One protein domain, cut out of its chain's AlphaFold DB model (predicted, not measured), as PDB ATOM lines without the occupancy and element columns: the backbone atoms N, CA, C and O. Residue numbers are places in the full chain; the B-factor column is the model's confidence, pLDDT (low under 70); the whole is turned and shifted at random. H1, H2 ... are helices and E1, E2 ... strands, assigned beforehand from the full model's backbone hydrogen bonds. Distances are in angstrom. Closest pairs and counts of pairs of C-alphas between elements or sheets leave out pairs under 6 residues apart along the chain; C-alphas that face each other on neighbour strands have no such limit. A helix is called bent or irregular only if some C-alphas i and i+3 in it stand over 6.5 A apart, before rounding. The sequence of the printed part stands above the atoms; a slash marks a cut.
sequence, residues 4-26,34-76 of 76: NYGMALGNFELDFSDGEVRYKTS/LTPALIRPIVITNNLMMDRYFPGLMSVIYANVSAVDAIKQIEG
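AT A GLANCE: This is residues 4 to 26 and 34 to 76 of the 76 residues of an uncharacterized protein of Anaerolineae bacterium (UniProt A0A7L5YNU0). One long bent helix, H1, makes the longest axis; a two-stranded hairpin, E1 and E2, packs on its residues 42 to 50, and H2 folds back beside its arm H1b. Residues 15 to 20 and 34 to 41 stick out. The 66 printed residues, mostly helix, run E1, E2, H1, H2, the sheet antiparallel. The whole is only just loose, close to compact, with radius of gyration of the C-alphas 13.3 A, spanning 43 by 31 by 18 A.

HOW THE PARTS SIT: Start at the hairpin of E1, residues 11 to 14, and E2, residues 21 to 24, antiparallel at 152 degrees; N 11 and O 24, 2.9 A apart, are within hydrogen-bond range. H1, residues 36 to 62, assigned as one helix by its hydrogen bonds, is bent, with C-alphas 52 and 55 7.1 A apart; arms H1a, residues 36 to 52, and H1b, residues 55 to 62, stand at a steep tilt of 45 degrees. H1a is irregular, C-alphas 38 and 41 being 6.50 A apart. The closest C-alphas of E2 and H1a, Tyr 23 and Asn 46, are 6.2 A apart. H2, residues 67 to 75, touches H1b in a helical hairpin, closest at the C-alphas of Gly 56 and Ala 70, 4.9 A. In H1b and H2 every O i to N i+4 pair is within hydrogen-bond range, in H1a 11 of 13.

IN THESE COORDINATES: Find E1 beginning at C-alpha 11 (228.928, 234.081, 238.352); H1a runs 23.8 A, and H2, 12.1 A, ends at C-alpha 75 (220.607, 237.016, 226.178).

THE WHOLE: Residues 27 to 33 are cut out, C-alphas 26 and 34 being 12.3 A apart. No printed residue is under 70 in pLDDT.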
ATOM      1  N   ASN A   4     223.833 231.879 235.348       86.94
ATOM      2  CA  ASN A   4     225.193 231.348 235.503       86.94
ATOM      3  C   ASN A   4     225.505 230.174 234.557       86.94
ATOM      4  O   ASN A   4     226.672 229.913 234.298       86.94
ATOM      5  N   TYR A   5     224.494 229.454 234.052       81.12
ATOM      6  CA  TYR A   5     224.719 228.272 233.211       81.12
ATOM      7  C   TYR A   5     225.372 228.612 231.860       81.12
ATOM      8  O   TYR A   5     226.119 227.800 231.325       81.12
ATOM      9  N   GLY A   6     225.107 229.804 231.315       77.94
ATOM     10  CA  GLY A   6     225.668 230.263 230.039       77.94
ATOM     11  C   GLY A   6     226.885 231.184 230.172       77.94
ATOM     12  O   GLY A   6     227.446 231.601 229.160       77.94
ATOM     13  N   MET A   7     227.295 231.541 231.393       85.31
ATOM     14  CA  MET A   7     228.351 232.530 231.614       85.31
ATOM     15  C   MET A   7     229.742 231.913 231.483       85.31
ATOM     16  O   MET A   7     230.086 230.964 232.179       85.31
ATOM     17  N   ALA A   8     230.561 232.500 230.609       79.50
ATOM     18  CA  ALA A   8     231.935 232.054 230.381       79.50
ATOM     19  C   ALA A   8     232.933 232.554 231.445       79.50
ATOM     20  O   ALA A   8     233.970 231.927 231.647       79.50
ATOM     21  N   LEU A   9     232.651 233.681 232.111       85.75
ATOM     22  CA  LEU A   9     233.534 234.280 233.116       85.75
ATOM     23  C   LEU A   9     232.725 234.815 234.292       85.75
ATOM     24  O   LEU A   9     231.960 235.755 234.115       85.75
ATOM     25  N   GLY A  10     232.974 234.286 235.488       90.75
ATOM     26  CA  GLY A  10     232.314 234.723 236.718       90.75
ATOM     27  C   GLY A  10     230.908 234.151 236.897       90.75
ATOM     28  O   GLY A  10     230.426 233.348 236.097       90.75
ATOM     29  N   ASN A  11     230.264 234.536 237.994       94.12
ATOM     30  CA  ASN A  11     228.928 234.081 238.352       94.12
ATOM     31  C   ASN A  11     228.222 235.090 239.258       94.12
ATOM     32  O   ASN A  11     228.858 235.836 240.005       94.12
ATOM     33  N   PHE A  12     226.891 235.045 239.255       92.81
ATOM     34  CA  PHE A  12     226.105 235.720 240.274       92.81
ATOM     35  C   PHE A  12     225.935 234.843 241.521       92.81
ATOM     36  O   PHE A  12     225.722 233.626 241.421       92.81
ATOM     37  N   GLU A  13     225.998 235.479 242.686       92.31
ATOM     38  CA  GLU A  13     225.647 234.935 243.997       92.31
ATOM     39  C   GLU A  13     224.465 235.743 244.556       92.31
ATOM     40  O   GLU A  13     224.401 236.959 244.366       92.31
ATOM     41  N   LEU A  14     223.523 235.057 245.205       89.19
ATOM     42  CA  LEU A  14     222.393 235.660 245.910       89.19
ATOM     43  C   LEU A  14     222.472 235.222 247.366       89.19
ATOM     44  O   LEU A  14     222.476 234.019 247.647       89.19
ATOM     45  N   ASP A  15     222.513 236.194 248.262       89.38
ATOM     46  CA  ASP A  15     222.338 235.970 249.682       89.38
ATOM     47  C   ASP A  15     220.839 235.983 250.008       89.38
ATOM     48  O   ASP A  15     220.126 236.955 249.768       89.38
ATOM     49  N   PHE A  16     220.331 234.862 250.513       83.94
ATOM     50  CA  PHE A  16     218.920 234.729 250.881       83.94
ATOM     51  C   PHE A  16     218.608 235.290 252.270       83.94
ATOM     52  O   PHE A  16     217.434 235.370 252.633       83.94
ATOM     53  N   SER A  17     219.629 235.635 253.056       91.88
ATOM     54  CA  SER A  17     219.447 236.194 254.393       91.88
ATOM     55  C   SER A  17     219.098 237.684 254.359       91.88
ATOM     56  O   SER A  17     218.269 238.119 255.157       91.88
ATOM     57  N   ASP A  18     219.657 238.441 253.409       90.25
ATOM     58  CA  ASP A  18     219.444 239.887 253.265       90.25
ATOM     59  C   ASP A  18     219.034 240.336 251.846       90.25
ATOM     60  O   ASP A  18     218.640 241.488 251.654       90.25
ATOM     61  N   GLY A  19     219.044 239.430 250.864       85.56
ATOM     62  CA  GLY A  19     218.656 239.709 249.483       85.56
ATOM     63  C   GLY A  19     219.764 240.320 248.624       85.56
ATOM     64  O   GLY A  19     219.481 240.753 247.504       85.56
ATOM     65  N   GLU A  20     221.009 240.376 249.107       90.62
ATOM     66  CA  GLU A  20     222.116 240.942 248.342       90.62
ATOM     67  C   GLU A  20     222.467 240.077 247.121       90.62
ATOM     68  O   GLU A  20     222.602 238.855 247.202       90.62
ATOM     69  N   VAL A  21     222.670 240.726 245.970       90.31
ATOM     70  CA  VAL A  21     223.153 240.078 244.746       90.31
ATOM     71  C   VAL A  21     224.539 240.602 244.401       90.31
ATOM     72  O   VAL A  21     224.739 241.808 244.262       90.31
ATOM     73  N   ARG A  22     225.492 239.690 244.192       91.81
ATOM     74  CA  ARG A  22     226.876 240.022 243.821       91.81
ATOM     75  C   ARG A  22     227.280 239.320 242.533       91.81
ATOM     76  O   ARG A  22     226.886 238.181 242.298       91.81
ATOM     77  N   TYR A  23     228.108 239.985 241.728       93.31
ATOM     78  CA  TYR A  23     228.804 239.367 240.601       93.31
ATOM     79  C   TYR A  23     230.256 239.133 240.989       93.31
ATOM     80  O   TYR A  23     230.961 240.067 241.378       93.31
ATOM     81  N   LYS A  24     230.702 237.886 240.896       93.38
ATOM     82  CA  LYS A  24     232.005 237.452 241.386       93.38
ATOM     83  C   LYS A  24     232.795 236.796 240.270       93.38
ATOM     84  O   LYS A  24     232.255 236.014 239.493       93.38
ATOM     85  N   THR A  25     234.095 237.067 240.262       93.06
ATOM     86  CA  THR A  25     235.059 236.397 239.392       93.06
ATOM     87  C   THR A  25     236.268 235.977 240.216       93.06
ATOM     88  O   THR A  25     236.654 236.670 241.157       93.06
ATOM     89  N   SER A  26     236.859 234.839 239.869       90.75
ATOM     90  CA  SER A  26     238.081 234.310 240.476       90.75
ATOM     91  C   SER A  26     239.155 234.121 239.411       90.75
ATOM     92  O   SER A  26     238.847 233.687 238.303       90.75
ATOM     93  N   LEU A  34     250.202 239.216 239.176       90.06
ATOM     94  CA  LEU A  34     248.932 239.886 238.927       90.06
ATOM     95  C   LEU A  34     249.188 241.314 238.445       90.06
ATOM     96  O   LEU A  34     249.333 242.248 239.229       90.06
ATOM     97  N   THR A  35     249.233 241.487 237.127       94.44
ATOM     98  CA  THR A  35     249.422 242.804 236.520       94.44
ATOM     99  C   THR A  35     248.091 243.539 236.336       94.44
ATOM    100  O   THR A  35     247.046 242.909 236.123       94.44
ATOM    101  N   PRO A  36     248.094 244.886 236.305       94.19
ATOM    102  CA  PRO A  36     246.903 245.664 235.962       94.19
ATOM    103  C   PRO A  36     246.289 245.277 234.609       94.19
ATOM    104  O   PRO A  36     245.076 245.362 234.446       94.19
ATOM    105  N   ALA A  37     247.102 244.817 233.651       93.25
ATOM    106  CA  ALA A  37     246.631 244.361 232.345       93.25
ATOM    107  C   ALA A  37     245.768 243.088 232.431       93.25
ATOM    108  O   ALA A  37     244.833 242.948 231.646       93.25
ATOM    109  N   LEU A  38     246.037 242.202 233.398       91.00
ATOM    110  CA  LEU A  38     245.223 241.011 233.668       91.00
ATOM    111  C   LEU A  38     243.971 241.345 234.492       91.00
ATOM    112  O   LEU A  38     242.898 240.809 234.234       91.00
ATOM    113  N   ILE A  39     244.084 242.263 235.458       93.06
ATOM    114  CA  ILE A  39     242.983 242.611 236.375       93.06
ATOM    115  C   ILE A  39     241.935 243.505 235.704       93.06
ATOM    116  O   ILE A  39     240.734 243.313 235.893       93.06
ATOM    117  N   ARG A  40     242.367 244.498 234.919       95.12
ATOM    118  CA  ARG A  40     241.477 245.490 234.301       95.12
ATOM    119  C   ARG A  40     240.317 244.872 233.507       95.12
ATOM    120  O   ARG A  40     239.189 245.299 233.753       95.12
ATOM    121  N   PRO A  41     240.523 243.902 232.592       93.06
ATOM    122  CA  PRO A  41     239.408 243.294 231.872       93.06
ATOM    123  C   PRO A  41     238.441 242.560 232.808       93.06
ATOM    124  O   PRO A  41     237.241 242.682 232.613       93.06
ATOM    125  N   ILE A  42     238.926 241.899 233.867       93.50
ATOM    126  CA  ILE A  42     238.074 241.214 234.856       93.50
ATOM    127  C   ILE A  42     237.131 242.212 235.539       93.50
ATOM    128  O   ILE A  42     235.924 241.991 235.601       93.50
ATOM    129  N   VAL A  43     237.671 243.334 236.025       93.50
ATOM    130  CA  VAL A  43     236.876 244.367 236.707       93.50
ATOM    131  C   VAL A  43     235.861 244.998 235.755       93.50
ATOM    132  O   VAL A  43     234.699 245.166 236.125       93.50
ATOM    133  N   ILE A  44     236.279 245.309 234.523       95.00
ATOM    134  CA  ILE A  44     235.384 245.857 233.496       95.00
ATOM    135  C   ILE A  44     234.262 244.861 233.187       95.00
ATOM    136  O   ILE A  44     233.099 245.253 233.178       95.00
ATOM    137  N   THR A  45     234.575 243.577 232.993       93.31
ATOM    138  CA  THR A  45     233.560 242.549 232.742       93.31
ATOM    139  C   THR A  45     232.586 242.428 233.907       93.31
ATOM    140  O   THR A  45     231.386 242.392 233.661       93.31
ATOM    141  N   ASN A  46     233.049 242.441 235.159       93.19
ATOM    142  CA  ASN A  46     232.148 242.377 236.315       93.19
ATOM    143  C   ASN A  46     231.126 243.522 236.315       93.19
ATOM    144  O   ASN A  46     229.945 243.299 236.573       93.19
ATOM    145  N   ASN A  47     231.578 244.740 236.009       93.69
ATOM    146  CA  ASN A  47     230.714 245.914 235.967       93.69
ATOM    147  C   ASN A  47     229.722 245.839 234.793       93.69
ATOM    148  O   ASN A  47     228.521 245.968 235.003       93.69
ATOM    149  N   LEU A  48     230.204 245.486 233.595       94.12
ATOM    150  CA  LEU A  48     229.357 245.300 232.413       94.12
ATOM    151  C   LEU A  48     228.297 244.212 232.609       94.12
ATOM    152  O   LEU A  48     227.174 244.347 232.129       94.12
ATOM    153  N   MET A  49     228.639 243.123 233.300       92.94
ATOM    154  CA  MET A  49     227.693 242.048 233.589       92.94
ATOM    155  C   MET A  49     226.649 242.481 234.615       92.94
ATOM    156  O   MET A  49     225.479 242.139 234.456       92.94
ATOM    157  N   MET A  50     227.022 243.282 235.615       92.75
ATOM    158  CA  MET A  50     226.040 243.895 236.508       92.75
ATOM    159  C   MET A  50     225.089 244.818 235.747       92.75
ATOM    160  O   MET A  50     223.881 244.607 235.813       92.75
ATOM    161  N   ASP A  51     225.608 245.747 234.947       94.00
ATOM    162  CA  ASP A  51     224.783 246.677 234.165       94.00
ATOM    163  C   ASP A  51     223.846 245.944 233.197       94.00
ATOM    164  O   ASP A  51     222.667 246.281 233.081       94.00
ATOM    165  N   ARG A  52     224.347 244.896 232.530       93.38
ATOM    166  CA  ARG A  52     223.570 244.103 231.568       93.38
ATOM    167  C   ARG A  52     222.403 243.362 232.220       93.38
ATOM    168  O   ARG A  52     221.335 243.274 231.619       93.38
ATOM    169  N   TYR A  53     222.598 242.801 233.413       93.00
ATOM    170  CA  TYR A  53     221.586 241.965 234.068       93.00
ATOM    171  C   TYR A  53     220.720 242.726 235.074       93.00
ATOM    172  O   TYR A  53     219.652 242.233 235.438       93.00
ATOM    173  N   PHE A  54     221.126 243.927 235.488       92.31
ATOM    174  CA  PHE A  54     220.393 244.747 236.450       92.31
ATOM    175  C   PHE A  54     218.929 245.012 236.048       92.31
ATOM    176  O   PHE A  54     218.055 244.783 236.886       92.31
ATOM    177  N   PRO A  55     218.592 245.379 234.793       93.06
ATOM    178  CA  PRO A  55     217.196 245.570 234.395       93.06
ATOM    179  C   PRO A  55     216.352 244.295 234.530       93.06
ATOM    180  O   PRO A  55     215.207 244.354 234.975       93.06
ATOM    181  N   GLY A  56     216.922 243.135 234.188       93.06
ATOM    182  CA  GLY A  56     216.244 241.845 234.338       93.06
ATOM    183  C   GLY A  56     216.090 241.429 235.796       93.06
ATOM    184  O   GLY A  56     215.060 240.884 236.176       93.06
ATOM    185  N   LEU A  57     217.075 241.731 236.646       91.19
ATOM    186  CA  LEU A  57     216.952 241.520 238.086       91.19
ATOM    187  C   LEU A  57     215.810 242.371 238.662       91.19
ATOM    188  O   LEU A  57     214.964 241.857 239.391       91.19
ATOM    189  N   MET A  58     215.736 243.646 238.276       92.62
ATOM    190  CA  MET A  58     214.683 244.559 238.722       92.62
ATOM    191  C   MET A  58     213.294 244.143 238.232       92.62
ATOM    192  O   MET A  58     212.325 244.260 238.983       92.62
ATOM    193  N   SER A  59     213.173 243.609 237.013       93.12
ATOM    194  CA  SER A  59     211.889 243.123 236.499       93.12
ATOM    195  C   SER A  59     211.403 241.862 237.222       93.12
ATOM    196  O   SER A  59     210.204 241.721 237.472       93.12
ATOM    197  N   VAL A  60     212.318 240.983 237.634       90.69
ATOM    198  CA  VAL A  60     211.985 239.821 238.470       90.69
ATOM    199  C   VAL A  60     211.527 240.261 239.863       90.69
ATOM    200  O   VAL A  60     210.523 239.754 240.354       90.69
ATOM    201  N   ILE A  61     212.223 241.221 240.485       88.94
ATOM    202  CA  ILE A  61     211.910 241.692 241.846       88.94
ATOM    203  C   ILE A  61     210.596 242.484 241.886       88.94
ATOM    204  O   ILE A  61     209.762 242.244 242.756       88.94
ATOM    205  N   TYR A  62     210.404 243.431 240.963       91.81
ATOM    206  CA  TYR A  62     209.329 244.427 241.063       91.81
ATOM    207  C   TYR A  62     208.187 244.240 240.061       91.81
ATOM    208  O   TYR A  62     207.081 244.710 240.320       91.81
ATOM    209  N   ALA A  63     208.422 243.576 238.927       90.62
ATOM    210  CA  ALA A  63     207.436 243.440 237.850       90.62
ATOM    211  C   ALA A  63     206.893 242.008 237.691       90.62
ATOM    212  O   ALA A  63     206.164 241.731 236.739       90.62
ATOM    213  N   ASN A  64     207.224 241.103 238.624       90.81
ATOM    214  CA  ASN A  64     206.775 239.707 238.651       90.81
ATOM    215  C   ASN A  64     207.097 238.928 237.353       90.81
ATOM    216  O   ASN A  64     206.400 237.977 236.991       90.81
ATOM    217  N   VAL A  65     208.147 239.346 236.636       93.94
ATOM    218  CA  VAL A  65     208.648 238.655 235.442       93.94
ATOM    219  C   VAL A  65     209.347 237.373 235.881       93.94
ATOM    220  O   VAL A  65     210.097 237.358 236.857       93.94
ATOM    221  N   SER A  66     209.128 236.271 235.161       92.88
ATOM    222  CA  SER A  66     209.833 235.032 235.477       92.88
ATOM    223  C   SER A  66     211.332 235.185 235.196       92.88
ATOM    224  O   SER A  66     211.736 235.780 234.196       92.88
ATOM    225  N   ALA A  67     212.186 234.594 236.036       89.38
ATOM    226  CA  ALA A  67     213.634 234.644 235.820       89.38
ATOM    227  C   ALA A  67     214.057 234.072 234.452       89.38
ATOM    228  O   ALA A  67     215.075 234.478 233.905       89.38
ATOM    229  N   VAL A  68     213.288 233.131 233.890       90.81
ATOM    230  CA  VAL A  68     213.552 232.569 232.556       90.81
ATOM    231  C   VAL A  68     213.291 233.604 231.464       90.81
ATOM    232  O   VAL A  68     214.097 233.723 230.545       90.81
ATOM    233  N   ASP A  69     212.197 234.355 231.565       92.88
ATOM    234  CA  ASP A  69     211.838 235.353 230.556       92.88
ATOM    235  C   ASP A  69     212.749 236.578 230.634       92.88
ATOM    236  O   ASP A  69     213.190 237.070 229.598       92.88
ATOM    237  N   ALA A  70     213.114 237.011 231.844       92.44
ATOM    238  CA  ALA A  70     214.083 238.087 232.041       92.44
ATOM    239  C   ALA A  70     215.448 237.748 231.416       92.44
ATOM    240  O   ALA A  70     216.033 238.578 230.728       92.44
ATOM    241  N   ILE A  71     215.933 236.511 231.590       90.94
ATOM    242  CA  ILE A  71     217.187 236.058 230.966       90.94
ATOM    243  C   ILE A  71     217.065 236.043 229.441       90.94
ATOM    244  O   ILE A  71     217.941 236.571 228.762       90.94
ATOM    245  N   LYS A  72     215.965 235.513 228.891       90.81
ATOM    246  CA  LYS A  72     215.736 235.510 227.436       90.81
ATOM    247  C   LYS A  72     215.729 236.913 226.831       90.81
ATOM    248  O   LYS A  72     216.202 237.067 225.717       90.81
ATOM    249  N   GLN A  73     215.217 237.917 227.541       90.75
ATOM    250  CA  GLN A  73     215.233 239.311 227.081       90.75
ATOM    251  C   GLN A  73     216.641 239.931 227.073       90.75
ATOM    252  O   GLN A  73     216.877 240.878 226.333       90.75
ATOM    253  N   ILE A  74     217.553 239.436 227.916       90.94
ATOM    254  CA  ILE A  74     218.929 239.945 228.041       90.94
ATOM    255  C   ILE A  74     219.902 239.212 227.102       90.94
ATOM    256  O   ILE A  74     220.879 239.800 226.624       90.94
ATOM    257  N   GLU A  75     219.707 237.905 226.924       87.75
ATOM    258  CA  GLU A  75     220.607 237.016 226.178       87.75
ATOM    259  C   GLU A  75     220.156 236.732 224.738       87.75
ATOM    260  O   GLU A  75     221.001 236.340 223.932       87.75
ATOM    261  N   GLY A  76     218.863 236.895 224.434       79.25
ATOM    262  CA  GLY A  76     218.280 236.722 223.096       79.25
ATOM    263  C   GLY A  76     218.371 237.974 222.238       79.25
ATOM    264  O   GLY A  76     218.459 237.796 221.005       79.25
TER     265      GLY A  76